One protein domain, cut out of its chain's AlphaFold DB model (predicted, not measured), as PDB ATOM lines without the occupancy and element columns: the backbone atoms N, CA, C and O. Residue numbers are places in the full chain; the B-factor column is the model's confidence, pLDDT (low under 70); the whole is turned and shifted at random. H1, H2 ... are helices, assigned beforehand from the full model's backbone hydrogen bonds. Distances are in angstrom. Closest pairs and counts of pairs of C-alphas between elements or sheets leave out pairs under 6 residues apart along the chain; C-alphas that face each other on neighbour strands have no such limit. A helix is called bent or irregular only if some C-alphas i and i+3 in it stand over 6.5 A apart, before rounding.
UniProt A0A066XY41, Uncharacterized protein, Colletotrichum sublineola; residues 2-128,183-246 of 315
ATOM      1  N   SER A   2      65.334 -24.851  -7.646       78.00
ATOM      2  CA  SER A   2      65.231 -25.158  -9.082       78.00
ATOM      3  C   SER A   2      63.907 -24.658  -9.679       78.00
ATOM      4  O   SER A   2      62.945 -24.442  -8.940       78.00
ATOM      5  N   VAL A   3      63.831 -24.542 -11.015       82.81
ATOM      6  CA  VAL A   3      62.565 -24.294 -11.743       82.81
ATOM      7  C   VAL A   3      61.483 -25.285 -11.328       82.81
ATOM      8  O   VAL A   3      60.350 -24.896 -11.072       82.81
ATOM      9  N   ILE A   4      61.847 -26.564 -11.243       87.75
ATOM     10  CA  ILE A   4      60.931 -27.660 -10.930       87.75
ATOM     11  C   ILE A   4      60.351 -27.478  -9.525       87.75
ATOM     12  O   ILE A   4      59.139 -27.537  -9.352       87.75
ATOM     13  N   SER A   5      61.206 -27.180  -8.542       84.06
ATOM     14  CA  SER A   5      60.780 -26.940  -7.160       84.06
ATOM     15  C   SER A   5      59.813 -25.761  -7.066       84.06
ATOM     16  O   SER A   5      58.852 -25.812  -6.309       84.06
ATOM     17  N   ARG A   6      60.040 -24.711  -7.862       85.88
ATOM     18  CA  ARG A   6      59.173 -23.534  -7.872       85.88
ATOM     19  C   ARG A   6      57.814 -23.813  -8.512       85.88
ATOM     20  O   ARG A   6      56.795 -23.428  -7.952       85.88
ATOM     21  N   ILE A   7      57.791 -24.542  -9.631       90.06
ATOM     22  CA  ILE A   7      56.538 -25.017 -10.236       90.06
ATOM     23  C   ILE A   7      55.754 -25.850  -9.216       90.06
ATOM     24  O   ILE A   7      54.558 -25.633  -9.055       90.06
ATOM     25  N   GLN A   8      56.427 -26.751  -8.491       91.31
ATOM     26  CA  GLN A   8      55.771 -27.583  -7.485       91.31
ATOM     27  C   GLN A   8      55.166 -26.763  -6.341       91.31
ATOM     28  O   GLN A   8      54.062 -27.076  -5.908       91.31
ATOM     29  N   MET A   9      55.835 -25.698  -5.884       87.69
ATOM     30  CA  MET A   9      55.279 -24.806  -4.857       87.69
ATOM     31  C   MET A   9      53.976 -24.127  -5.297       87.69
ATOM     32  O   MET A   9      53.112 -23.888  -4.462       87.69
ATOM     33  N   VAL A  10      53.840 -23.806  -6.587       90.44
ATOM     34  CA  VAL A  10      52.629 -23.168  -7.126       90.44
ATOM     35  C   VAL A  10      51.512 -24.186  -7.333       90.44
ATOM     36  O   VAL A  10      50.380 -23.937  -6.935       90.44
ATOM     37  N   LEU A  11      51.825 -25.324  -7.963       92.50
ATOM     38  CA  LEU A  11      50.831 -26.357  -8.261       92.50
ATOM     39  C   LEU A  11      50.314 -27.016  -6.979       92.50
ATOM     40  O   LEU A  11      49.114 -27.215  -6.847       92.50
ATOM     41  N   ASN A  12      51.218 -27.336  -6.049       90.88
ATOM     42  CA  ASN A  12      50.922 -27.916  -4.739       90.88
ATOM     43  C   ASN A  12      50.004 -29.157  -4.777       90.88
ATOM     44  O   ASN A  12      49.160 -29.346  -3.904       90.88
ATOM     45  N   TYR A  13      50.172 -30.013  -5.789       92.88
ATOM     46  CA  TYR A  13      49.504 -31.314  -5.841       92.88
ATOM     47  C   TYR A  13      50.400 -32.380  -5.216       92.88
ATOM     48  O   TYR A  13      51.562 -32.541  -5.612       92.88
ATOM     49  N   GLU A  14      49.840 -33.138  -4.281       92.94
ATOM     50  CA  GLU A  14      50.495 -34.292  -3.677       92.94
ATOM     51  C   GLU A  14      50.354 -35.523  -4.576       92.94
ATOM     52  O   GLU A  14      49.322 -35.747  -5.206       92.94
ATOM     53  N   TYR A  15      51.424 -36.310  -4.668       95.00
ATOM     54  CA  TYR A  15      51.392 -37.595  -5.355       95.00
ATOM     55  C   TYR A  15      50.974 -38.686  -4.374       95.00
ATOM     56  O   TYR A  15      51.628 -38.853  -3.347       95.00
ATOM     57  N   ASP A  16      49.954 -39.464  -4.732       94.44
ATOM     58  CA  ASP A  16      49.541 -40.650  -3.984       94.44
ATOM     59  C   ASP A  16      50.057 -41.933  -4.671       94.44
ATOM     60  O   ASP A  16      49.530 -42.338  -5.718       94.44
ATOM     61  N   PRO A  17      51.063 -42.626  -4.099       91.56
ATOM     62  CA  PRO A  17      51.579 -43.878  -4.645       91.56
ATOM     63  C   PRO A  17      50.564 -45.027  -4.661       91.56
ATOM     64  O   PRO A  17      50.743 -45.957  -5.447       91.56
ATOM     65  N   HIS A  18      49.537 -44.995  -3.806       92.12
ATOM     66  CA  HIS A  18      48.509 -46.035  -3.737       92.12
ATOM     67  C   HIS A  18      47.516 -45.935  -4.891       92.12
ATOM     68  O   HIS A  18      47.065 -46.960  -5.400       92.12
ATOM     69  N   VAL A  19      47.216 -44.713  -5.338       91.69
ATOM     70  CA  VAL A  19      46.398 -44.474  -6.534       91.69
ATOM     71  C   VAL A  19      47.230 -44.686  -7.800       91.69
ATOM     72  O   VAL A  19      46.782 -45.326  -8.750       91.69
ATOM     73  N   GLY A  20      48.463 -44.166  -7.825       92.00
ATOM     74  CA  GLY A  20      49.333 -44.215  -9.000       92.00
ATOM     75  C   GLY A  20      48.717 -43.554 -10.245       92.00
ATOM     76  O   GLY A  20      47.829 -42.703 -10.153       92.00
ATOM     77  N   PHE A  21      49.213 -43.928 -11.425       95.44
ATOM     78  CA  PHE A  21      48.707 -43.433 -12.709       95.44
ATOM     79  C   PHE A  21      47.775 -44.466 -13.341       95.44
ATOM     80  O   PHE A  21      48.227 -45.513 -13.815       95.44
ATOM     81  N   THR A  22      46.476 -44.170 -13.373       93.56
ATOM     82  CA  THR A  22      45.446 -45.100 -13.843       93.56
ATOM     83  C   THR A  22      45.720 -45.562 -15.277       93.56
ATOM     84  O   THR A  22      46.045 -44.770 -16.164       93.56
ATOM     85  N   GLY A  23      45.605 -46.870 -15.521       88.56
ATOM     86  CA  GLY A  23      45.798 -47.465 -16.849       88.56
ATOM     87  C   GLY A  23      47.245 -47.489 -17.359       88.56
ATOM     88  O   GLY A  23      47.462 -47.852 -18.515       88.56
ATOM     89  N   LEU A  24      48.233 -47.129 -16.533       92.38
ATOM     90  CA  LEU A  24      49.653 -47.231 -16.868       92.38
ATOM     91  C   LEU A  24      50.360 -48.291 -16.029       92.38
ATOM     92  O   LEU A  24      50.103 -48.462 -14.841       92.38
ATOM     93  N   THR A  25      51.320 -48.972 -16.649       86.12
ATOM     94  CA  THR A  25      52.189 -49.945 -15.987       86.12
ATOM     95  C   THR A  25      53.628 -49.440 -15.950       86.12
ATOM     96  O   THR A  25      54.211 -49.042 -16.962       86.12
ATOM     97  N   GLY A  26      54.237 -49.471 -14.764       80.81
ATOM     98  CA  GLY A  26      55.673 -49.233 -14.598       80.81
ATOM     99  C   GLY A  26      56.143 -47.773 -14.657       80.81
ATOM    100  O   GLY A  26      57.349 -47.566 -14.788       80.81
ATOM    101  N   GLY A  27      55.259 -46.770 -14.557       87.31
ATOM    102  CA  GLY A  27      55.692 -45.380 -14.368       87.31
ATOM    103  C   GLY A  27      54.659 -44.294 -14.682       87.31
ATOM    104  O   GLY A  27      53.502 -44.577 -14.976       87.31
ATOM    105  N   ALA A  28      55.125 -43.045 -14.631       92.69
ATOM    106  CA  ALA A  28      54.370 -41.838 -14.973       92.69
ATOM    107  C   ALA A  28      54.362 -41.576 -16.493       92.69
ATOM    108  O   ALA A  28      55.364 -41.845 -17.164       92.69
ATOM    109  N   PRO A  29      53.295 -40.994 -17.065       95.31
ATOM    110  CA  PRO A  29      53.292 -40.609 -18.470       95.31
ATOM    111  C   PRO A  29      54.397 -39.583 -18.748       95.31
ATOM    112  O   PRO A  29      54.752 -38.765 -17.903       95.31
ATOM    113  N   CYS A  30      54.942 -39.590 -19.962       95.44
ATOM    114  CA  CYS A  30      55.910 -38.567 -20.351       95.44
ATOM    115  C   CYS A  30      55.217 -37.205 -20.550       95.44
ATOM    116  O   CYS A  30      54.044 -37.155 -20.930       95.44
ATOM    117  N   ILE A  31      55.959 -36.099 -20.409       94.94
ATOM    118  CA  ILE A  31      55.415 -34.734 -20.571       94.94
ATOM    119  C   ILE A  31      54.708 -34.567 -21.920       94.94
ATOM    120  O   ILE A  31      53.672 -33.923 -22.014       94.94
ATOM    121  N   ARG A  32      55.224 -35.189 -22.987       93.69
ATOM    122  CA  ARG A  32      54.611 -35.097 -24.319       93.69
ATOM    123  C   ARG A  32      53.259 -35.813 -24.402       93.69
ATOM    124  O   ARG A  32      52.418 -35.381 -25.180       93.69
ATOM    125  N   CYS A  33      53.055 -36.886 -23.637       95.06
ATOM    126  CA  CYS A  33      51.756 -37.553 -23.551       95.06
ATOM    127  C   CYS A  33      50.743 -36.661 -22.830       95.06
ATOM    128  O   CYS A  33      49.651 -36.489 -23.358       95.06
ATOM    129  N   LEU A  34      51.135 -36.010 -21.728       95.69
ATOM    130  CA  LEU A  34      50.313 -34.976 -21.080       95.69
ATOM    131  C   LEU A  34      50.023 -33.812 -22.048       95.69
ATOM    132  O   LEU A  34      48.886 -33.391 -22.218       95.69
ATOM    133  N   ALA A  35      51.018 -33.383 -22.824       94.69
ATOM    134  CA  ALA A  35      50.854 -32.367 -23.865       94.69
ATOM    135  C   ALA A  35      50.087 -32.842 -25.121       94.69
ATOM    136  O   ALA A  35      49.935 -32.083 -26.076       94.69
ATOM    137  N   SER A  36      49.616 -34.092 -25.161       92.19
ATOM    138  CA  SER A  36      48.889 -34.659 -26.309       92.19
ATOM    139  C   SER A  36      47.551 -35.296 -25.927       92.19
ATOM    140  O   SER A  36      46.952 -35.944 -26.780       92.19
ATOM    141  N   MET A  37      47.066 -35.112 -24.692       90.19
ATOM    142  CA  MET A  37      45.818 -35.721 -24.185       90.19
ATOM    143  C   MET A  37      44.596 -35.410 -25.048       90.19
ATOM    144  O   MET A  37      43.798 -36.292 -25.337       90.19
ATOM    145  N   HIS A  38      44.516 -34.187 -25.566       87.25
ATOM    146  CA  HIS A  38      43.447 -33.748 -26.463       87.25
ATOM    147  C   HIS A  38      43.451 -34.425 -27.843       87.25
ATOM    148  O   HIS A  38      42.489 -34.293 -28.590       87.25
ATOM    149  N   ARG A  39      44.533 -35.107 -28.242       86.31
ATOM    150  CA  ARG A  39      44.627 -35.697 -29.588       86.31
ATOM    151  C   ARG A  39      43.865 -37.006 -29.732       86.31
ATOM    152  O   ARG A  39      43.652 -37.420 -30.863       86.31
ATOM    153  N   ASP A  40      43.568 -37.683 -28.625       84.06
ATOM    154  CA  ASP A  40      42.787 -38.920 -28.618       84.06
ATOM    155  C   ASP A  40      42.345 -39.248 -27.184       84.06
ATOM    156  O   ASP A  40      42.938 -40.096 -26.518       84.06
ATOM    157  N   VAL A  41      41.328 -38.547 -26.680       80.56
ATOM    158  CA  VAL A  41      40.855 -38.698 -25.287       80.56
ATOM    159  C   VAL A  41      40.475 -40.155 -24.964       80.56
ATOM    160  O   VAL A  41      40.639 -40.613 -23.836       80.56
ATOM    161  N   ASN A  42      40.052 -40.913 -25.980       80.12
ATOM    162  CA  ASN A  42      39.504 -42.255 -25.815       80.12
ATOM    163  C   ASN A  42      40.570 -43.350 -25.783       80.12
ATOM    164  O   ASN A  42      40.372 -44.371 -25.130       80.12
ATOM    165  N   GLU A  43      41.685 -43.187 -26.498       83.19
ATOM    166  CA  GLU A  43      42.686 -44.253 -26.625       83.19
ATOM    167  C   GLU A  43      44.093 -43.852 -26.181       83.19
ATOM    168  O   GLU A  43      44.959 -44.729 -26.074       83.19
ATOM    169  N   LEU A  44      44.355 -42.571 -25.890       89.50
ATOM    170  CA  LEU A  44      45.695 -42.134 -25.517       89.50
ATOM    171  C   LEU A  44      46.205 -42.875 -24.273       89.50
ATOM    172  O   LEU A  44      45.584 -42.915 -23.216       89.50
ATOM    173  N   VAL A  45      47.397 -43.444 -24.412       92.06
ATOM    174  CA  VAL A  45      48.127 -44.169 -23.377       92.06
ATOM    175  C   VAL A  45      49.627 -43.969 -23.589       92.06
ATOM    176  O   VAL A  45      50.135 -43.971 -24.718       92.06
ATOM    177  N   CYS A  46      50.368 -43.754 -22.502       93.94
ATOM    178  CA  CYS A  46      51.816 -43.593 -22.557       93.94
ATOM    179  C   CYS A  46      52.506 -44.959 -22.514       93.94
ATOM    180  O   CYS A  46      52.861 -45.460 -21.457       93.94
ATOM    181  N   VAL A  47      52.737 -45.541 -23.687       93.25
ATOM    182  CA  VAL A  47      53.298 -46.889 -23.831       93.25
ATOM    183  C   VAL A  47      54.616 -46.863 -24.598       93.25
ATOM    184  O   VAL A  47      54.730 -46.148 -25.601       93.25
ATOM    185  N   ALA A  48      55.627 -47.606 -24.133       91.50
ATOM    186  CA  ALA A  48      56.914 -47.696 -24.819       91.50
ATOM    187  C   ALA A  48      56.733 -48.265 -26.236       91.50
ATOM    188  O   ALA A  48      56.107 -49.304 -26.433       91.50
ATOM    189  N   GLY A  49      57.280 -47.564 -27.230       86.44
ATOM    190  CA  GLY A  49      57.216 -47.968 -28.632       86.44
ATOM    191  C   GLY A  49      58.327 -48.951 -28.991       86.44
ATOM    192  O   GLY A  49      58.704 -49.829 -28.220       86.44
ATOM    193  N   HIS A  50      58.922 -48.766 -30.170       83.44
ATOM    194  CA  HIS A  50      60.028 -49.619 -30.624       83.44
ATOM    195  C   HIS A  50      61.286 -49.525 -29.745       83.44
ATOM    196  O   HIS A  50      62.124 -50.424 -29.766       83.44
ATOM    197  N   HIS A  51      61.453 -48.420 -29.016       82.81
ATOM    198  CA  HIS A  51      62.605 -48.161 -28.163       82.81
ATOM    199  C   HIS A  51      62.129 -47.917 -26.732       82.81
ATOM    200  O   HIS A  51      61.264 -47.074 -26.513       82.81
ATOM    201  N   VAL A  52      62.748 -48.584 -25.755       82.00
ATOM    202  CA  VAL A  52      62.341 -48.530 -24.336       82.00
ATOM    203  C   VAL A  52      62.339 -47.117 -23.745       82.00
ATOM    204  O   VAL A  52      61.560 -46.829 -22.852       82.00
ATOM    205  N   ALA A  53      63.165 -46.215 -24.279       84.88
ATOM    206  CA  ALA A  53      63.227 -44.812 -23.855       84.88
ATOM    207  C   ALA A  53      62.285 -43.851 -24.613       84.88
ATOM    208  O   ALA A  53      62.431 -42.636 -24.492       84.88
ATOM    209  N   LYS A  54      61.371 -44.344 -25.463       89.25
ATOM    210  CA  LYS A  54      60.414 -43.499 -26.199       89.25
ATOM    211  C   LYS A  54      59.022 -44.114 -26.214       89.25
ATOM    212  O   LYS A  54      58.870 -45.262 -26.623       89.25
ATOM    213  N   CYS A  55      58.001 -43.332 -25.862       93.19
ATOM    214  CA  CYS A  55      56.621 -43.765 -26.073       93.19
ATOM    215  C   CYS A  55      56.213 -43.690 -27.551       93.19
ATOM    216  O   CYS A  55      56.861 -43.014 -28.362       93.19
ATOM    217  N   VAL A  56      55.098 -44.338 -27.883       92.50
ATOM    218  CA  VAL A  56      54.484 -44.304 -29.219       92.50
ATOM    219  C   VAL A  56      54.186 -42.869 -29.677       92.50
ATOM    220  O   VAL A  56      54.540 -42.520 -30.802       92.50
ATOM    221  N   VAL A  57      53.638 -42.005 -28.810       92.94
ATOM    222  CA  VAL A  57      53.367 -40.587 -29.140       92.94
ATOM    223  C   VAL A  57      54.651 -39.870 -29.564       92.94
ATOM    224  O   VAL A  57      54.735 -39.313 -30.656       92.94
ATOM    225  N   CYS A  58      55.700 -39.949 -28.739       92.69
ATOM    226  CA  CYS A  58      56.989 -39.321 -29.034       92.69
ATOM    227  C   CYS A  58      57.652 -39.898 -30.290       92.69
ATOM    228  O   CYS A  58      58.380 -39.188 -30.987       92.69
ATOM    229  N   GLN A  59      57.435 -41.185 -30.571       90.88
ATOM    230  CA  GLN A  59      57.930 -41.827 -31.781       90.88
ATOM    231  C   GLN A  59      57.248 -41.258 -33.031       90.88
ATOM    232  O   GLN A  59      57.946 -40.941 -33.996       90.88
ATOM    233  N   ILE A  60      55.920 -41.118 -33.012       89.75
ATOM    234  CA  ILE A  60      55.146 -40.577 -34.136       89.75
ATOM    235  C   ILE A  60      55.519 -39.118 -34.388       89.75
ATOM    236  O   ILE A  60      55.838 -38.752 -35.519       89.75
ATOM    237  N   ASP A  61      55.588 -38.323 -33.323       88.94
ATOM    238  CA  ASP A  61      55.940 -36.902 -33.390       88.94
ATOM    239  C   ASP A  61      57.429 -36.668 -33.693       88.94
ATOM    240  O   ASP A  61      57.862 -35.534 -33.900       88.94
ATOM    241  N   LYS A  62      58.244 -37.734 -33.710       88.69
ATOM    242  CA  LYS A  62      59.705 -37.685 -33.881       88.69
ATOM    243  C   LYS A  62      60.391 -36.761 -32.861       88.69
ATOM    244  O   LYS A  62      61.439 -36.179 -33.144       88.69
ATOM    245  N   LYS A  63      59.837 -36.654 -31.652       86.06
ATOM    246  CA  LYS A  63      60.368 -35.833 -30.552       86.06
ATOM    247  C   LYS A  63      61.168 -36.678 -29.553       86.06
ATOM    248  O   LYS A  63      61.175 -37.914 -29.589       86.06
ATOM    249  N   LYS A  64      61.913 -36.000 -28.673       86.38
ATOM    250  CA  LYS A  64      62.517 -36.637 -27.493       86.38
ATOM    251  C   LYS A  64      61.405 -36.927 -26.482       86.38
ATOM    252  O   LYS A  64      60.531 -36.091 -26.279       86.38
ATOM    253  N   CYS A  65      61.443 -38.110 -25.879       91.06
ATOM    254  CA  CYS A  65      60.559 -38.455 -24.774       91.06
ATOM    255  C   CYS A  65      61.191 -37.920 -23.488       91.06
ATOM    256  O   CYS A  65      62.375 -38.168 -23.259       91.06
ATOM    257  N   SER A  66      60.429 -37.141 -22.723       91.75
ATOM    258  CA  SER A  66      60.881 -36.517 -21.479       91.75
ATOM    259  C   SER A  66      60.039 -37.019 -20.324       91.75
ATOM    260  O   SER A  66      58.810 -36.912 -20.383       91.75
ATOM    261  N   ALA A  67      60.694 -37.512 -19.279       92.75
ATOM    262  CA  ALA A  67      60.021 -37.816 -18.029       92.75
ATOM    263  C   ALA A  67      59.450 -36.537 -17.409       92.75
ATOM    264  O   ALA A  67      60.000 -35.445 -17.593       92.75
ATOM    265  N   VAL A  68      58.346 -36.698 -16.685       94.44
ATOM    266  CA  VAL A  68      57.882 -35.705 -15.717       94.44
ATOM    267  C   VAL A  68      58.839 -35.772 -14.517       94.44
ATOM    268  O   VAL A  68      59.174 -36.879 -14.095       94.44
ATOM    269  N   PRO A  69      59.340 -34.644 -13.989       93.38
ATOM    270  CA  PRO A  69      60.083 -34.644 -12.730       93.38
ATOM    271  C   PRO A  69      59.241 -35.208 -11.583       93.38
ATOM    272  O   PRO A  69      58.032 -34.981 -11.547       93.38
ATOM    273  N   GLN A  70      59.865 -35.917 -10.641       92.19
ATOM    274  CA  GLN A  70      59.148 -36.562  -9.531       92.19
ATOM    275  C   GLN A  70      58.375 -35.560  -8.677       92.19
ATOM    276  O   GLN A  70      57.280 -35.856  -8.214       92.19
ATOM    277  N   GLU A  71      58.914 -34.354  -8.532       93.31
ATOM    278  CA  GLU A  71      58.276 -33.260  -7.818       93.31
ATOM    279  C   GLU A  71      56.908 -32.930  -8.414       93.31
ATOM    280  O   GLU A  71      56.005 -32.606  -7.667       93.31
ATOM    281  N   LEU A  72      56.718 -33.076  -9.730       95.50
ATOM    282  CA  LEU A  72      55.463 -32.761 -10.421       95.50
ATOM    283  C   LEU A  72      54.542 -33.979 -10.590       95.50
ATOM    284  O   LEU A  72      53.571 -33.918 -11.350       95.50
ATOM    285  N   TYR A  73      54.835 -35.101  -9.922       95.31
ATOM    286  CA  TYR A  73      54.033 -36.316 -10.053       95.31
ATOM    287  C   TYR A  73      52.599 -36.136  -9.574       95.31
ATOM    288  O   TYR A  73      51.717 -36.683 -10.224       95.31
ATOM    289  N   GLY A  74      52.342 -35.350  -8.525       96.19
ATOM    290  CA  GLY A  74      50.972 -35.102  -8.061       96.19
ATOM    291  C   GLY A  74      50.130 -34.413  -9.135       96.19
ATOM    292  O   GLY A  74      49.048 -34.875  -9.486       96.19
ATOM    293  N   ALA A  75      50.679 -33.371  -9.764       96.69
ATOM    294  CA  ALA A  75      49.985 -32.651 -10.827       96.69
ATOM    295  C   ALA A  75      49.781 -33.521 -12.080       96.69
ATOM    296  O   ALA A  75      48.714 -33.512 -12.703       96.69
ATOM    297  N   ALA A  76      50.796 -34.306 -12.448       96.94
ATOM    298  CA  ALA A  76      50.690 -35.250 -13.554       96.94
ATOM    299  C   ALA A  76      49.671 -36.360 -13.263       96.94
ATOM    300  O   ALA A  76      48.931 -36.743 -14.166       96.94
ATOM    301  N   GLN A  77      49.626 -36.861 -12.027       96.69
ATOM    302  CA  GLN A  77      48.692 -37.888 -11.582       96.69
ATOM    303  C   GLN A  77      47.262 -37.372 -11.658       96.69
ATOM    304  O   GLN A  77      46.433 -38.023 -12.285       96.69
ATOM    305  N   TYR A  78      46.992 -36.189 -11.102       96.38
ATOM    306  CA  TYR A  78      45.679 -35.556 -11.184       96.38
ATOM    307  C   TYR A  78      45.225 -35.415 -12.641       96.38
ATOM    308  O   TYR A  78      44.172 -35.922 -13.026       96.38
ATOM    309  N   THR A  79      46.072 -34.814 -13.482       95.81
ATOM    310  CA  THR A  79      45.748 -34.582 -14.894       95.81
ATOM    311  C   THR A  79      45.471 -35.895 -15.639       95.81
ATOM    312  O   THR A  79      44.499 -36.011 -16.387       95.81
ATOM    313  N   TRP A  80      46.331 -36.899 -15.447       96.19
ATOM    314  CA  TRP A  80      46.213 -38.187 -16.125       96.19
ATOM    315  C   TRP A  80      44.998 -38.983 -15.645       96.19
ATOM    316  O   TRP A  80      44.289 -39.587 -16.446       96.19
ATOM    317  N   ASN A  81      44.728 -38.976 -14.345       95.62
ATOM    318  CA  ASN A  81      43.603 -39.715 -13.791       95.62
ATOM    319  C   ASN A  81      42.270 -39.058 -14.171       95.62
ATOM    320  O   ASN A  81      41.312 -39.786 -14.415       95.62
ATOM    321  N   MET A  82      42.226 -37.731 -14.356       93.94
ATOM    322  CA  MET A  82      41.076 -37.053 -14.968       93.94
ATOM    323  C   MET A  82      40.839 -37.507 -16.411       93.94
ATOM    324  O   MET A  82      39.702 -37.784 -16.788       93.94
ATOM    325  N   LEU A  83      41.896 -37.667 -17.216       92.81
ATOM    326  CA  LEU A  83      41.764 -38.232 -18.565       92.81
ATOM    327  C   LEU A  83      41.139 -39.634 -18.523       92.81
ATOM    328  O   LEU A  83      40.213 -39.926 -19.277       92.81
ATOM    329  N   MET A  84      41.620 -40.491 -17.622       92.56
ATOM    330  CA  MET A  84      41.106 -41.855 -17.481       92.56
ATOM    331  C   MET A  84      39.668 -41.896 -16.954       92.56
ATOM    332  O   MET A  84      38.891 -42.739 -17.393       92.56
ATOM    333  N   PHE A  85      39.297 -40.973 -16.067       92.12
ATOM    334  CA  PHE A  85      37.929 -40.818 -15.582       92.12
ATOM    335  C   PHE A  85      36.957 -40.482 -16.721       92.12
ATOM    336  O   PHE A  85      35.961 -41.180 -16.903       92.12
ATOM    337  N   TYR A  86      37.266 -39.475 -17.544       89.25
ATOM    338  CA  TYR A  86      36.414 -39.122 -18.685       89.25
ATOM    339  C   TYR A  86      36.394 -40.199 -19.766       89.25
ATOM    340  O   TYR A  86      35.354 -40.438 -20.374       89.25
ATOM    341  N   ARG A  87      37.511 -40.902 -19.971       89.38
ATOM    342  CA  ARG A  87      37.560 -42.069 -20.854       89.38
ATOM    343  C   ARG A  87      36.610 -43.177 -20.394       89.38
ATOM    344  O   ARG A  87      35.970 -43.801 -21.234       89.38
ATOM    345  N   GLN A  88      36.524 -43.427 -19.087       89.81
ATOM    346  CA  GLN A  88      35.596 -44.413 -18.537       89.81
ATOM    347  C   GLN A  88      34.142 -43.969 -18.743       89.81
ATOM    348  O   GLN A  88      33.358 -44.732 -19.293       89.81
ATOM    349  N   LYS A  89      33.815 -42.705 -18.442       88.50
ATOM    350  CA  LYS A  89      32.480 -42.140 -18.708       88.50
ATOM    351  C   LYS A  89      32.066 -42.219 -20.176       88.50
ATOM    352  O   LYS A  89      30.903 -42.468 -20.479       88.50
ATOM    353  N   GLU A  90      33.012 -42.011 -21.091       85.62
ATOM    354  CA  GLU A  90      32.767 -42.185 -22.523       85.62
ATOM    355  C   GLU A  90      32.442 -43.641 -22.866       85.62
ATOM    356  O   GLU A  90      31.503 -43.900 -23.617       85.62
ATOM    357  N   ALA A  91      33.197 -44.594 -22.308       86.62
ATOM    358  CA  ALA A  91      32.968 -46.021 -22.520       86.62
ATOM    359  C   ALA A  91      31.618 -46.492 -21.951       86.62
ATOM    360  O   ALA A  91      30.970 -47.344 -22.557       86.62
ATOM    361  N   ASP A  92      31.183 -45.895 -20.841       88.50
ATOM    362  CA  ASP A  92      29.892 -46.162 -20.201       88.50
ATOM    363  C   ASP A  92      28.721 -45.446 -20.907       88.50
ATOM    364  O   ASP A  92      27.554 -45.687 -20.595       88.50
ATOM    365  N   GLY A  93      29.009 -44.596 -21.900       85.38
ATOM    366  CA  GLY A  93      28.003 -43.863 -22.671       85.38
ATOM    367  C   GLY A  93      27.347 -42.712 -21.903       85.38
ATOM    368  O   GLY A  93      26.287 -42.239 -22.307       85.38
ATOM    369  N   GLU A  94      27.964 -42.249 -20.813       86.94
ATOM    370  CA  GLU A  94      27.415 -41.220 -19.917       86.94
ATOM    371  C   GLU A  94      27.609 -39.787 -20.428       86.94
ATOM    372  O   GLU A  94      27.043 -38.846 -19.873       86.94
ATOM    373  N   LEU A  95      28.431 -39.595 -21.461       83.31
ATOM    374  CA  LEU A  95      28.751 -38.273 -21.991       83.31
ATOM    375  C   LEU A  95      27.822 -37.899 -23.147       83.31
ATOM    376  O   LEU A  95      27.605 -38.687 -24.073       83.31
ATOM    377  N   SER A  96      27.312 -36.667 -23.130       82.88
ATOM    378  CA  SER A  96      26.644 -36.069 -24.286       82.88
ATOM    379  C   SER A  96      27.660 -35.504 -25.288       82.88
ATOM    380  O   SER A  96      28.832 -35.289 -24.977       82.88
ATOM    381  N   ASP A  97      27.214 -35.210 -26.510       80.31
ATOM    382  CA  ASP A  97      28.047 -34.571 -27.542       80.31
ATOM    383  C   ASP A  97      28.618 -33.223 -27.082       80.31
ATOM    384  O   ASP A  97      29.757 -32.880 -27.405       80.31
ATOM    385  N   LEU A  98      27.837 -32.473 -26.299       78.88
ATOM    386  CA  LEU A  98      28.260 -31.198 -25.734       78.88
ATOM    387  C   LEU A  98      29.355 -31.398 -24.677       78.88
ATOM    388  O   LEU A  98      30.347 -30.667 -24.691       78.88
ATOM    389  N   ASP A  99      29.204 -32.400 -23.806       82.50
ATOM    390  CA  ASP A  99      30.196 -32.724 -22.771       82.50
ATOM    391  C   ASP A  99      31.523 -33.120 -23.404       82.50
ATOM    392  O   ASP A  99      32.576 -32.608 -23.028       82.50
ATOM    393  N   ARG A 100      31.469 -33.965 -24.436       80.62
ATOM    394  CA  ARG A 100      32.640 -34.354 -25.223       80.62
ATOM    395  C   ARG A 100      33.359 -33.123 -25.778       80.62
ATOM    396  O   ARG A 100      34.562 -32.957 -25.573       80.62
ATOM    397  N   GLY A 101      32.631 -32.219 -26.431       81.38
ATOM    398  CA  GLY A 101      33.216 -30.988 -26.954       81.38
ATOM    399  C   GLY A 101      33.889 -30.131 -25.871       81.38
ATOM    400  O   GLY A 101      34.999 -29.640 -26.087       81.38
ATOM    401  N   ARG A 102      33.272 -29.993 -24.689       84.12
ATOM    402  CA  ARG A 102      33.853 -29.271 -23.541       84.12
ATOM    403  C   ARG A 102      35.132 -29.933 -23.038       84.12
ATOM    404  O   ARG A 102      36.167 -29.275 -22.973       84.12
ATOM    405  N   ILE A 103      35.079 -31.241 -22.784       86.12
ATOM    406  CA  ILE A 103      36.210 -32.070 -22.349       86.12
ATOM    407  C   ILE A 103      37.411 -31.866 -23.279       86.12
ATOM    408  O   ILE A 103      38.524 -31.611 -22.817       86.12
ATOM    409  N   LEU A 104      37.195 -31.916 -24.596       85.06
ATOM    410  CA  LEU A 104      38.261 -31.740 -25.579       85.06
ATOM    411  C   LEU A 104      38.945 -30.371 -25.461       85.06
ATOM    412  O   LEU A 104      40.177 -30.300 -25.486       85.06
ATOM    413  N   VAL A 105      38.170 -29.292 -25.333       85.31
ATOM    414  CA  VAL A 105      38.721 -27.935 -25.205       85.31
ATOM    415  C   VAL A 105      39.499 -27.798 -23.895       85.31
ATOM    416  O   VAL A 105      40.614 -27.269 -23.907       85.31
ATOM    417  N   THR A 106      38.981 -28.337 -22.790       89.19
ATOM    418  CA  THR A 106      39.663 -28.299 -21.491       89.19
ATOM    419  C   THR A 106      40.975 -29.079 -21.522       89.19
ATOM    420  O   THR A 106      42.027 -28.555 -21.143       89.19
ATOM    421  N   PHE A 107      40.971 -30.300 -22.068       90.81
ATOM    422  CA  PHE A 107      42.197 -31.081 -22.235       90.81
ATOM    423  C   PHE A 107      43.173 -30.437 -23.218       90.81
ATOM    424  O   PHE A 107      44.381 -30.601 -23.051       90.81
ATOM    425  N   ALA A 108      42.708 -29.696 -24.227       90.00
ATOM    426  CA  ALA A 108      43.587 -28.958 -25.131       90.00
ATOM    427  C   ALA A 108      44.287 -27.797 -24.410       90.00
ATOM    428  O   ALA A 108      45.500 -27.622 -24.565       90.00
ATOM    429  N   ALA A 109      43.559 -27.051 -23.575       90.88
ATOM    430  CA  ALA A 109      44.126 -25.998 -22.740       90.88
ATOM    431  C   ALA A 109      45.149 -26.562 -21.740       90.88
ATOM    432  O   ALA A 109      46.285 -26.082 -21.681       90.88
ATOM    433  N   CYS A 110      44.793 -27.637 -21.032       93.75
ATOM    434  CA  CYS A 110      45.691 -28.309 -20.094       93.75
ATOM    435  C   CYS A 110      46.930 -28.891 -20.799       93.75
ATOM    436  O   CYS A 110      48.059 -28.695 -20.351       93.75
ATOM    437  N   ALA A 111      46.757 -29.530 -21.960       93.81
ATOM    438  CA  ALA A 111      47.863 -30.049 -22.762       93.81
ATOM    439  C   ALA A 111      48.821 -28.940 -23.235       93.81
ATOM    440  O   ALA A 111      50.038 -29.116 -23.182       93.81
ATOM    441  N   SER A 112      48.288 -27.790 -23.653       93.75
ATOM    442  CA  SER A 112      49.085 -26.612 -24.018       93.75
ATOM    443  C   SER A 112      49.879 -26.073 -22.822       93.75
ATOM    444  O   SER A 112      51.065 -25.755 -22.945       93.75
ATOM    445  N   ALA A 113      49.272 -26.036 -21.633       94.81
ATOM    446  CA  ALA A 113      49.967 -25.646 -20.411       94.81
ATOM    447  C   ALA A 113      51.093 -26.633 -20.044       94.81
ATOM    448  O   ALA A 113      52.214 -26.204 -19.758       94.81
ATOM    449  N   TRP A 114      50.852 -27.944 -20.153       96.00
ATOM    450  CA  TRP A 114      51.882 -28.975 -19.976       96.00
ATOM    451  C   TRP A 114      53.029 -28.859 -20.985       96.00
ATOM    452  O   TRP A 114      54.187 -29.062 -20.616       96.00
ATOM    453  N   GLU A 115      52.746 -28.504 -22.242       93.12
ATOM    454  CA  GLU A 115      53.789 -28.238 -23.237       93.12
ATOM    455  C   GLU A 115      54.681 -27.068 -22.808       93.12
ATOM    456  O   GLU A 115      55.904 -27.212 -22.777       93.12
ATOM    457  N   ARG A 116      54.081 -25.950 -22.379       91.50
ATOM    458  CA  ARG A 116      54.821 -24.774 -21.888       91.50
ATOM    459  C   ARG A 116      55.667 -25.093 -20.658       91.50
ATOM    460  O   ARG A 116      56.775 -24.575 -20.543       91.50
ATOM    461  N   ILE A 117      55.163 -25.929 -19.748       92.12
ATOM    462  CA  ILE A 117      55.922 -26.411 -18.587       92.12
ATOM    463  C   ILE A 117      57.099 -27.278 -19.035       92.12
ATOM    464  O   ILE A 117      58.220 -27.061 -18.580       92.12
ATOM    465  N   GLY A 118      56.881 -28.207 -19.966       90.69
ATOM    466  CA  GLY A 118      57.942 -29.034 -20.538       90.69
ATOM    467  C   GLY A 118      59.051 -28.218 -21.194       90.69
ATOM    468  O   GLY A 118      60.230 -28.456 -20.932       90.69
ATOM    469  N   ASP A 119      58.676 -27.234 -22.008       87.81
ATOM    470  CA  ASP A 119      59.621 -26.342 -22.675       87.81
ATOM    471  C   ASP A 119      60.375 -25.465 -21.671       87.81
ATOM    472  O   ASP A 119      61.579 -25.259 -21.820       87.81
ATOM    473  N   TYR A 120      59.700 -25.002 -20.616       86.56
ATOM    474  CA  TYR A 120      60.314 -24.201 -19.561       86.56
ATOM    475  C   TYR A 120      61.285 -25.010 -18.694       86.56
ATOM    476  O   TYR A 120      62.370 -24.525 -18.394       86.56
ATOM    477  N   ILE A 121      60.956 -26.258 -18.348       87.44
ATOM    478  CA  ILE A 121      61.877 -27.168 -17.648       87.44
ATOM    479  C   ILE A 121      63.090 -27.470 -18.530       87.44
ATOM    480  O   ILE A 121      64.227 -27.439 -18.058       87.44
ATOM    481  N   ALA A 122      62.859 -27.747 -19.815       84.62
ATOM    482  CA  ALA A 122      63.937 -28.047 -20.743       84.62
ATOM    483  C   ALA A 122      64.837 -26.832 -20.975       84.62
ATOM    484  O   ALA A 122      66.054 -26.985 -21.082       84.62
ATOM    485  N   ASN A 123      64.258 -25.635 -21.074       79.88
ATOM    486  CA  ASN A 123      64.992 -24.404 -21.299       79.88
ATOM    487  C   ASN A 123      64.357 -23.200 -20.572       79.88
ATOM    488  O   ASN A 123      63.562 -22.456 -21.160       79.88
ATOM    489  N   PRO A 124      64.770 -22.942 -19.319       75.75
ATOM    490  CA  PRO A 124      64.212 -21.860 -18.513       75.75
ATOM    491  C   PRO A 124      64.477 -20.460 -19.082       75.75
ATOM    492  O   PRO A 124      63.718 -19.526 -18.823       75.75
ATOM    493  N   SER A 125      65.536 -20.294 -19.884       67.06
ATOM    494  CA  SER A 125      65.972 -18.988 -20.391       67.06
ATOM    495  C   SER A 125      65.217 -18.515 -21.640       67.06
ATOM    496  O   SER A 125      65.370 -17.365 -22.043       67.06
ATOM    497  N   VAL A 126      64.409 -19.375 -22.273       62.00
ATOM    498  CA  VAL A 126      63.663 -19.048 -23.512       62.00
ATOM    499  C   VAL A 126      62.271 -18.468 -23.216       62.00
ATOM    500  O   VAL A 126      61.558 -18.036 -24.115       62.00
ATOM    501  N   GLY A 127      61.890 -18.376 -21.941       51.22
ATOM    502  CA  GLY A 127      60.551 -17.979 -21.520       51.22
ATOM    503  C   GLY A 127      60.240 -16.475 -21.457       51.22
ATOM    504  O   GLY A 127      59.175 -16.128 -20.943       51.22
ATOM    505  N   GLY A 128      61.131 -15.598 -21.928       54.12
ATOM    506  CA  GLY A 128      60.962 -14.136 -21.963       54.12
ATOM    507  C   GLY A 128      61.810 -13.498 -23.073       54.12
ATOM    508  O   GLY A 128      62.494 -14.229 -23.794       54.12
ATOM    509  N   SER A 183      54.051 -17.578 -13.970       88.00
ATOM    510  CA  SER A 183      52.896 -17.478 -14.881       88.00
ATOM    511  C   SER A 183      52.550 -18.800 -15.572       88.00
ATOM    512  O   SER A 183      51.378 -19.112 -15.758       88.00
ATOM    513  N   ARG A 184      53.555 -19.617 -15.917       89.75
ATOM    514  CA  ARG A 184      53.341 -20.940 -16.529       89.75
ATOM    515  C   ARG A 184      52.744 -21.942 -15.551       89.75
ATOM    516  O   ARG A 184      51.913 -22.745 -15.962       89.75
ATOM    517  N   ALA A 185      53.168 -21.898 -14.289       92.00
ATOM    518  CA  ALA A 185      52.651 -22.785 -13.258       92.00
ATOM    519  C   ALA A 185      51.201 -22.422 -12.914       92.00
ATOM    520  O   ALA A 185      50.348 -23.301 -12.932       92.00
ATOM    521  N   HIS A 186      50.891 -21.132 -12.751       93.12
ATOM    522  CA  HIS A 186      49.509 -20.670 -12.569       93.12
ATOM    523  C   HIS A 186      48.612 -20.974 -13.776       93.12
ATOM    524  O   HIS A 186      47.460 -21.358 -13.601       93.12
ATOM    525  N   ALA A 187      49.129 -20.854 -15.003       92.12
ATOM    526  CA  ALA A 187      48.375 -21.230 -16.198       92.12
ATOM    527  C   ALA A 187      48.052 -22.733 -16.233       92.12
ATOM    528  O   ALA A 187      46.966 -23.107 -16.667       92.12
ATOM    529  N   LEU A 188      48.974 -23.591 -15.779       94.81
ATOM    530  CA  LEU A 188      48.709 -25.022 -15.653       94.81
ATOM    531  C   LEU A 188      47.702 -25.311 -14.535       94.81
ATOM    532  O   LEU A 188      46.767 -26.060 -14.783       94.81
ATOM    533  N   GLN A 189      47.848 -24.688 -13.364       94.38
ATOM    534  CA  GLN A 189      46.906 -24.822 -12.248       94.38
ATOM    535  C   GLN A 189      45.481 -24.463 -12.679       94.38
ATOM    536  O   GLN A 189      44.598 -25.307 -12.622       94.38
ATOM    537  N   SER A 190      45.286 -23.279 -13.264       92.12
ATOM    538  CA  SER A 190      43.974 -22.843 -13.758       92.12
ATOM    539  C   SER A 190      43.392 -23.788 -14.822       92.12
ATOM    540  O   SER A 190      42.186 -24.047 -14.841       92.12
ATOM    541  N   ALA A 191      44.237 -24.338 -15.703       91.94
ATOM    542  CA  ALA A 191      43.798 -25.319 -16.690       91.94
ATOM    543  C   ALA A 191      43.444 -26.680 -16.066       91.94
ATOM    544  O   ALA A 191      42.582 -27.373 -16.601       91.94
ATOM    545  N   MET A 192      44.100 -27.071 -14.969       93.12
ATOM    546  CA  MET A 192      43.793 -28.286 -14.214       93.12
ATOM    547  C   MET A 192      42.508 -28.133 -13.400       93.12
ATOM    548  O   MET A 192      41.678 -29.029 -13.462       93.12
ATOM    549  N   ASP A 193      42.295 -26.996 -12.738       90.81
ATOM    550  CA  ASP A 193      41.055 -26.704 -12.000       90.81
ATOM    551  C   ASP A 193      39.827 -26.779 -12.923       90.81
ATOM    552  O   ASP A 193      38.758 -27.250 -12.544       90.81
ATOM    553  N   SER A 194      40.002 -26.388 -14.190       88.44
ATOM    554  CA  SER A 194      38.951 -26.481 -15.210       88.44
ATOM    555  C   SER A 194      38.606 -27.926 -15.609       88.44
ATOM    556  O   SER A 194      37.550 -28.144 -16.203       88.44
ATOM    557  N   LEU A 195      39.472 -28.916 -15.335       87.62
ATOM    558  CA  LEU A 195      39.222 -30.323 -15.687       87.62
ATOM    559  C   LEU A 195      38.111 -30.948 -14.849       87.62
ATOM    560  O   LEU A 195      37.430 -31.826 -15.360       87.62
ATOM    561  N   GLU A 196      37.925 -30.516 -13.603       82.25
ATOM    562  CA  GLU A 196      36.931 -31.106 -12.700       82.25
ATOM    563  C   GLU A 196      35.500 -30.768 -13.125       82.25
ATOM    564  O   GLU A 196      34.625 -31.634 -13.159       82.25
ATOM    565  N   THR A 197      35.269 -29.509 -13.492       77.75
ATOM    566  CA  THR A 197      33.946 -29.030 -13.899       77.75
ATOM    567  C   THR A 197      33.720 -29.171 -15.398       77.75
ATOM    568  O   THR A 197      32.581 -29.298 -15.839       77.75
ATOM    569  N   CYS A 198      34.789 -29.135 -16.206       74.81
ATOM    570  CA  CYS A 198      34.707 -28.938 -17.656       74.81
ATOM    571  C   CYS A 198      33.778 -27.771 -18.055       74.81
ATOM    572  O   CYS A 198      33.284 -27.713 -19.186       74.81
ATOM    573  N   ASP A 199      33.568 -26.818 -17.141       63.28
ATOM    574  CA  ASP A 199      32.737 -25.640 -17.344       63.28
ATOM    575  C   ASP A 199      33.591 -24.552 -17.974       63.28
ATOM    576  O   ASP A 199      34.080 -23.620 -17.340       63.28
ATOM    577  N   ILE A 200      33.801 -24.693 -19.277       59.22
ATOM    578  CA  ILE A 200      34.324 -23.594 -20.068       59.22
ATOM    579  C   ILE A 200      33.141 -22.688 -20.381       59.22
ATOM    580  O   ILE A 200      32.311 -23.016 -21.233       59.22
ATOM    581  N   GLU A 201      33.082 -21.528 -19.717       51.94
ATOM    582  CA  GLU A 201      32.306 -20.399 -20.221       51.94
ATOM    583  C   GLU A 201      32.754 -20.164 -21.663       51.94
ATOM    584  O   GLU A 201      33.915 -19.835 -21.937       51.94
ATOM    585  N   THR A 202      31.854 -20.418 -22.612       50.62
ATOM    586  CA  THR A 202      32.135 -20.217 -24.028       50.62
ATOM    587  C   THR A 202      32.490 -18.757 -24.228       50.62
ATOM    588  O   THR A 202      31.611 -17.893 -24.253       50.62
ATOM    589  N   LYS A 203      33.786 -18.470 -24.379       50.94
ATOM    590  CA  LYS A 203      34.228 -17.160 -24.843       50.94
ATOM    591  C   LYS A 203      33.513 -16.886 -26.171       50.94
ATOM    592  O   LYS A 203      33.479 -17.784 -27.022       50.94
ATOM    593  N   PRO A 204      32.935 -15.691 -26.370       37.22
ATOM    594  CA  PRO A 204      32.253 -15.370 -27.615       37.22
ATOM    595  C   PRO A 204      33.205 -15.608 -28.798       37.22
ATOM    596  O   PRO A 204      34.280 -15.018 -28.862       37.22
ATOM    597  N   GLY A 205      32.832 -16.531 -29.695       51.59
ATOM    598  CA  GLY A 205      33.628 -16.936 -30.863       51.59
ATOM    599  C   GLY A 205      34.275 -18.330 -30.803       51.59
ATOM    600  O   GLY A 205      34.775 -18.789 -31.827       51.59
ATOM    601  N   VAL A 206      34.249 -19.038 -29.665       53.56
ATOM    602  CA  VAL A 206      34.755 -20.424 -29.579       53.56
ATOM    603  C   VAL A 206      33.617 -21.411 -29.829       53.56
ATOM    604  O   VAL A 206      32.790 -21.665 -28.956       53.56
ATOM    605  N   THR A 207      33.562 -21.978 -31.034       58.97
ATOM    606  CA  THR A 207      32.601 -23.037 -31.362       58.97
ATOM    607  C   THR A 207      33.045 -24.349 -30.721       58.97
ATOM    608  O   THR A 207      34.090 -24.897 -31.078       58.97
ATOM    609  N   ILE A 208      32.246 -24.862 -29.783       60.44
ATOM    610  CA  ILE A 208      32.405 -26.221 -29.265       60.44
ATOM    611  C   ILE A 208      32.049 -27.176 -30.404       60.44
ATOM    612  O   ILE A 208      30.938 -27.154 -30.932       60.44
ATOM    613  N   LYS A 209      33.037 -27.955 -30.826       58.62
ATOM    614  CA  LYS A 209      32.928 -28.869 -31.957       58.62
ATOM    615  C   LYS A 209      32.198 -30.163 -31.574       58.62
ATOM    616  O   LYS A 209      32.218 -30.562 -30.412       58.62
ATOM    617  N   SER A 210      31.557 -30.798 -32.554       57.09
ATOM    618  CA  SER A 210      30.818 -32.062 -32.392       57.09
ATOM    619  C   SER A 210      31.781 -33.252 -32.247       57.09
ATOM    620  O   SER A 210      32.958 -33.146 -32.583       57.09
ATOM    621  N   ILE A 211      31.287 -34.421 -31.816       54.91
ATOM    622  CA  ILE A 211      32.029 -35.700 -31.801       54.91
ATOM    623  C   ILE A 211      32.756 -35.974 -33.115       54.91
ATOM    624  O   ILE A 211      33.872 -36.485 -33.107       54.91
ATOM    625  N   ALA A 212      32.137 -35.639 -34.247       58.41
ATOM    626  CA  ALA A 212      32.721 -35.871 -35.565       58.41
ATOM    627  C   ALA A 212      34.060 -35.134 -35.765       58.41
ATOM    628  O   ALA A 212      34.880 -35.547 -36.583       58.41
ATOM    629  N   ASP A 213      34.298 -34.077 -34.990       59.19
ATOM    630  CA  ASP A 213      35.528 -33.297 -35.009       59.19
ATOM    631  C   ASP A 213      36.590 -33.813 -34.028       59.19
ATOM    632  O   ASP A 213      37.680 -33.232 -33.951       59.19
ATOM    633  N   PHE A 214      36.304 -34.878 -33.264       63.34
ATOM    634  CA  PHE A 214      37.298 -35.470 -32.377       63.34
ATOM    635  C   PHE A 214      38.478 -35.981 -33.194       63.34
ATOM    636  O   PHE A 214      38.300 -36.831 -34.075       63.34
ATOM    637  N   PRO A 215      39.704 -35.522 -32.890       65.56
ATOM    638  CA  PRO A 215      40.877 -36.025 -33.568       65.56
ATOM    639  C   PRO A 215      40.999 -37.528 -33.302       65.56
ATOM    640  O   PRO A 215      41.064 -37.980 -32.161       65.56
ATOM    641  N   GLN A 216      41.010 -38.312 -34.374       71.12
ATOM    642  CA  GLN A 216      41.284 -39.740 -34.309       71.12
ATOM    643  C   GLN A 216      42.769 -39.914 -34.595       71.12
ATOM    644  O   GLN A 216      43.231 -39.673 -35.718       71.12
ATOM    645  N   PHE A 217      43.555 -40.324 -33.600       80.31
ATOM    646  CA  PHE A 217      44.988 -40.490 -33.803       80.31
ATOM    647  C   PHE A 217      45.271 -41.866 -34.425       80.31
ATOM    648  O   PHE A 217      45.916 -42.729 -33.842       80.31
ATOM    649  N   GLU A 218      44.803 -42.096 -35.652       81.88
ATOM    650  CA  GLU A 218      44.758 -43.432 -36.267       81.88
ATOM    651  C   GLU A 218      46.132 -44.133 -36.315       81.88
ATOM    652  O   GLU A 218      46.267 -45.322 -36.016       81.88
ATOM    653  N   LYS A 219      47.194 -43.376 -36.630       84.06
ATOM    654  CA  LYS A 219      48.579 -43.880 -36.597       84.06
ATOM    655  C   LYS A 219      48.996 -44.333 -35.197       84.06
ATOM    656  O   LYS A 219      49.736 -45.307 -35.071       84.06
ATOM    657  N   PHE A 220      48.547 -43.620 -34.168       86.31
ATOM    658  CA  PHE A 220      48.791 -43.962 -32.775       86.31
ATOM    659  C   PHE A 220      48.050 -45.235 -32.389       86.31
ATOM    660  O   PHE A 220      48.709 -46.165 -31.940       86.31
ATOM    661  N   ARG A 221      46.752 -45.349 -32.682       87.06
ATOM    662  CA  ARG A 221      45.950 -46.546 -32.374       87.06
ATOM    663  C   ARG A 221      46.540 -47.825 -32.961       87.06
ATOM    664  O   ARG A 221      46.751 -48.810 -32.253       87.06
ATOM    665  N   LYS A 222      46.951 -47.769 -34.235       86.56
ATOM    666  CA  LYS A 222      47.652 -48.871 -34.923       86.56
ATOM    667  C   LYS A 222      48.928 -49.309 -34.193       86.56
ATOM    668  O   LYS A 222      49.230 -50.499 -34.124       86.56
ATOM    669  N   LEU A 223      49.699 -48.360 -33.661       86.44
ATOM    670  CA  LEU A 223      50.939 -48.645 -32.937       86.44
ATOM    671  C   LEU A 223      50.690 -49.066 -31.484       86.44
ATOM    672  O   LEU A 223      51.406 -49.931 -30.989       86.44
ATOM    673  N   VAL A 224      49.687 -48.506 -30.808       86.25
ATOM    674  CA  VAL A 224      49.322 -48.890 -29.440       86.25
ATOM    675  C   VAL A 224      48.838 -50.324 -29.386       86.25
ATOM    676  O   VAL A 224      49.326 -51.064 -28.542       86.25
ATOM    677  N   GLY A 225      47.983 -50.761 -30.314       84.12
ATOM    678  CA  GLY A 225      47.550 -52.162 -30.363       84.12
ATOM    679  C   GLY A 225      48.727 -53.141 -30.466       84.12
ATOM    680  O   GLY A 225      48.711 -54.210 -29.864       84.12
ATOM    681  N   LYS A 226      49.806 -52.743 -31.153       87.19
ATOM    682  CA  LYS A 226      51.039 -53.535 -31.260       87.19
ATOM    683  C   LYS A 226      51.871 -53.557 -29.972       87.19
ATOM    684  O   LYS A 226      52.583 -54.532 -29.733       87.19
ATOM    685  N   TYR A 227      51.834 -52.486 -29.184       88.06
ATOM    686  CA  TYR A 227      52.694 -52.297 -28.013       88.06
ATOM    687  C   TYR A 227      51.942 -52.303 -26.682       88.06
ATOM    688  O   TYR A 227      52.565 -52.035 -25.668       88.06
ATOM    689  N   SER A 228      50.654 -52.641 -26.654       84.50
ATOM    690  CA  SER A 228      49.769 -52.499 -25.487       84.50
ATOM    691  C   SER A 228      50.272 -53.176 -24.208       84.50
ATOM    692  O   SER A 228      50.011 -52.683 -23.118       84.50
ATOM    693  N   ALA A 229      51.034 -54.266 -24.331       86.19
ATOM    694  CA  ALA A 229      51.635 -54.978 -23.201       86.19
ATOM    695  C   ALA A 229      52.945 -54.349 -22.676       86.19
ATOM    696  O   ALA A 229      53.538 -54.858 -21.724       86.19
ATOM    697  N   ASN A 230      53.452 -53.291 -23.312       89.50
ATOM    698  CA  ASN A 230      54.667 -52.618 -22.874       89.50
ATOM    699  C   ASN A 230      54.375 -51.664 -21.712       89.50
ATOM    700  O   ASN A 230      53.362 -50.972 -21.687       89.50
ATOM    701  N   ASN A 231      55.341 -51.552 -20.805       90.19
ATOM    702  CA  ASN A 231      55.322 -50.532 -19.764       90.19
ATOM    703  C   ASN A 231      55.517 -49.125 -20.354       90.19
ATOM    704  O   ASN A 231      55.931 -48.942 -21.506       90.19
ATOM    705  N   VAL A 232      55.284 -48.121 -19.514       89.50
ATOM    706  CA  VAL A 232      55.714 -46.739 -19.737       89.50
ATOM    707  C   VAL A 232      57.218 -46.696 -20.069       89.50
ATOM    708  O   VAL A 232      58.003 -47.457 -19.492       89.50
ATOM    709  N   PRO A 233      57.666 -45.836 -21.007       88.44
ATOM    710  CA  PRO A 233      59.079 -45.757 -21.361       88.44
ATOM    711  C   PRO A 233      59.957 -45.256 -20.210       88.44
ATOM    712  O   PRO A 233      59.643 -44.267 -19.550       88.44
ATOM    713  N   THR A 234      61.139 -45.850 -20.064       85.75
ATOM    714  CA  THR A 234      62.186 -45.344 -19.167       85.75
ATOM    715  C   THR A 234      62.897 -44.170 -19.838       85.75
ATOM    716  O   THR A 234      63.837 -44.350 -20.615       85.75
ATOM    717  N   CYS A 235      62.409 -42.955 -19.596       83.31
ATOM    718  CA  CYS A 235      62.984 -41.716 -20.118       83.31
ATOM    719  C   CYS A 235      63.528 -40.835 -18.986       83.31
ATOM    720  O   CYS A 235      63.161 -40.995 -17.828       83.31
ATOM    721  N   VAL A 236      64.443 -39.927 -19.328       85.19
ATOM    722  CA  VAL A 236      64.999 -38.930 -18.399       85.19
ATOM    723  C   VAL A 236      64.291 -37.593 -18.588       85.19
ATOM    724  O   VAL A 236      63.672 -37.364 -19.632       85.19
ATOM    725  N   VAL A 237      64.391 -36.699 -17.604       81.12
ATOM    726  CA  VAL A 237      63.948 -35.309 -17.767       81.12
ATOM    727  C   VAL A 237      64.808 -34.659 -18.853       81.12
ATOM    728  O   VAL A 237      66.038 -34.684 -18.789       81.12
ATOM    729  N   ALA A 238      64.173 -34.137 -19.899       77.31
ATOM    730  CA  ALA A 238      64.881 -33.509 -21.001       77.31
ATOM    731  C   ALA A 238      65.335 -32.101 -20.605       77.31
ATOM    732  O   ALA A 238      64.514 -31.265 -20.246       77.31
ATOM    733  N   VAL A 239      66.633 -31.834 -20.747       71.75
ATOM    734  CA  VAL A 239      67.241 -30.511 -20.556       71.75
ATOM    735  C   VAL A 239      67.910 -30.083 -21.863       71.75
ATOM    736  O   VAL A 239      68.493 -30.905 -22.582       71.75
ATOM    737  N   TYR A 240      67.789 -28.812 -22.231       62.03
ATOM    738  CA  TYR A 240      68.413 -28.252 -23.425       62.03
ATOM    739  C   TYR A 240      69.941 -28.347 -23.321       62.03
ATOM    740  O   TYR A 240      70.516 -28.154 -22.257       62.03
ATOM    741  N   GLY A 241      70.608 -28.705 -24.421       54.59
ATOM    742  CA  GLY A 241      72.054 -28.963 -24.426       54.59
ATOM    743  C   GLY A 241      72.473 -30.321 -23.846       54.59
ATOM    744  O   GLY A 241      73.621 -30.718 -24.040       54.59
ATOM    745  N   ALA A 242      71.564 -31.087 -23.223       56.78
ATOM    746  CA  ALA A 242      71.872 -32.448 -22.800       56.78
ATOM    747  C   ALA A 242      72.203 -33.329 -24.016       56.78
ATOM    748  O   ALA A 242      71.486 -33.328 -25.033       56.78
ATOM    749  N   GLY A 243      73.294 -34.092 -23.889       51.59
ATOM    750  CA  GLY A 243      73.745 -35.042 -24.898       51.59
ATOM    751  C   GLY A 243      72.637 -36.023 -25.308       51.59
ATOM    752  O   GLY A 243      71.651 -36.210 -24.587       51.59
ATOM    753  N   PRO A 244      72.734 -36.639 -26.498       52.75
ATOM    754  CA  PRO A 244      71.773 -37.655 -26.902       52.75
ATOM    755  C   PRO A 244      71.709 -38.761 -25.841       52.75
ATOM    756  O   PRO A 244      72.743 -39.261 -25.406       52.75
ATOM    757  N   ILE A 245      70.489 -39.145 -25.446       52.16
ATOM    758  CA  ILE A 245      70.264 -40.306 -24.577       52.16
ATOM    759  C   ILE A 245      70.925 -41.493 -25.276       52.16
ATOM    760  O   ILE A 245      70.526 -41.851 -26.391       52.16
ATOM    761  N   GLY A 246      71.971 -42.042 -24.654       43.72
ATOM    762  CA  GLY A 246      72.659 -43.219 -25.162       43.72
ATOM    763  C   GLY A 246      71.624 -44.302 -25.433       43.72
ATOM    764  O   GLY A 246      70.708 -44.501 -24.634       43.72
TER     765      GLY A 246
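What this domain is: This is residues 2 to 128 and 183 to 246 of the 315 residues of an uncharacterized protein of Colletotrichum sublineola (UniProt A0A066XY41). Three long helices, H4, H5 and H6, form an up-and-down bundle, each running against the one before it, with H1 packed on H4 and H6 near one end. Away from H6, a loop-rich half builds outward: short H2 packs on H5, H3 on H2, and H7 on H3. The printed part has 191 residues with seven named helices, H1 to H7 in order, and no named strand; the class is all helix, though under half of the residues, 91, are in named elements. It is compact and rounded, with a radius of gyration of the C-alphas of 16.2 A and spans of 46 by 40 by 34 A.

Where its parts are: Find C-alpha 97 at (28.047, -34.571, -27.542); from there H5, residues 97 to 122, runs 37.1 A to C-alpha 122 at (63.937, -28.047, -20.743). H4, residues 70 to 91, spans 30.7 A, with a kink of 29 degrees near residue 77; it is irregular, C-alphas 71 and 74 being 7.5 A apart. H6, residues 183 to 197, spans 22.2 A. Then find H1 at residues 3 to 11, H2 at 31 to 34, H3 at 56 to 60 and H7 at 218 to 227.

How they stand to each other: H5 and H6 touch, closest at C-alphas 110 and 191, 4.9 A, opposite ways at a shallow tilt of 23 degrees. H4 touches H6 with residues 79 to 82 alone, closest at C-alphas 79 and 192, 6.6 A. H1 touches H6, closest at C-alphas 7 and 185, 5.4 A. H2 touches H5, closest at C-alphas 34 and 111, 5.8 A. H3 touches H2, closest at C-alphas 57 and 33, 6.6 A, and H7, closest at C-alphas 56 and 220, 6.7 A. H5 and H7 are apart. Every O i to N i+4 pair is within hydrogen-bond range in H1, H3 and H5, against 16 of 18 in H4, 8 of 11 in H6 and 5 of 6 in H7; H2 is too short for such a pair.

The domain as a whole: The C-alphas of Pro 204 and Gly 246 are the farthest apart, 49.1 A. Residues 129 to 182 are not printed; C-alphas 128 and 183 are 11.2 A apart across the cut. The links H1 to H2, H2 to H3 and H6 to H7 are long. The model's pLDDT is under 70 at residues 125 to 128, 199 to 215 and 240 to 246.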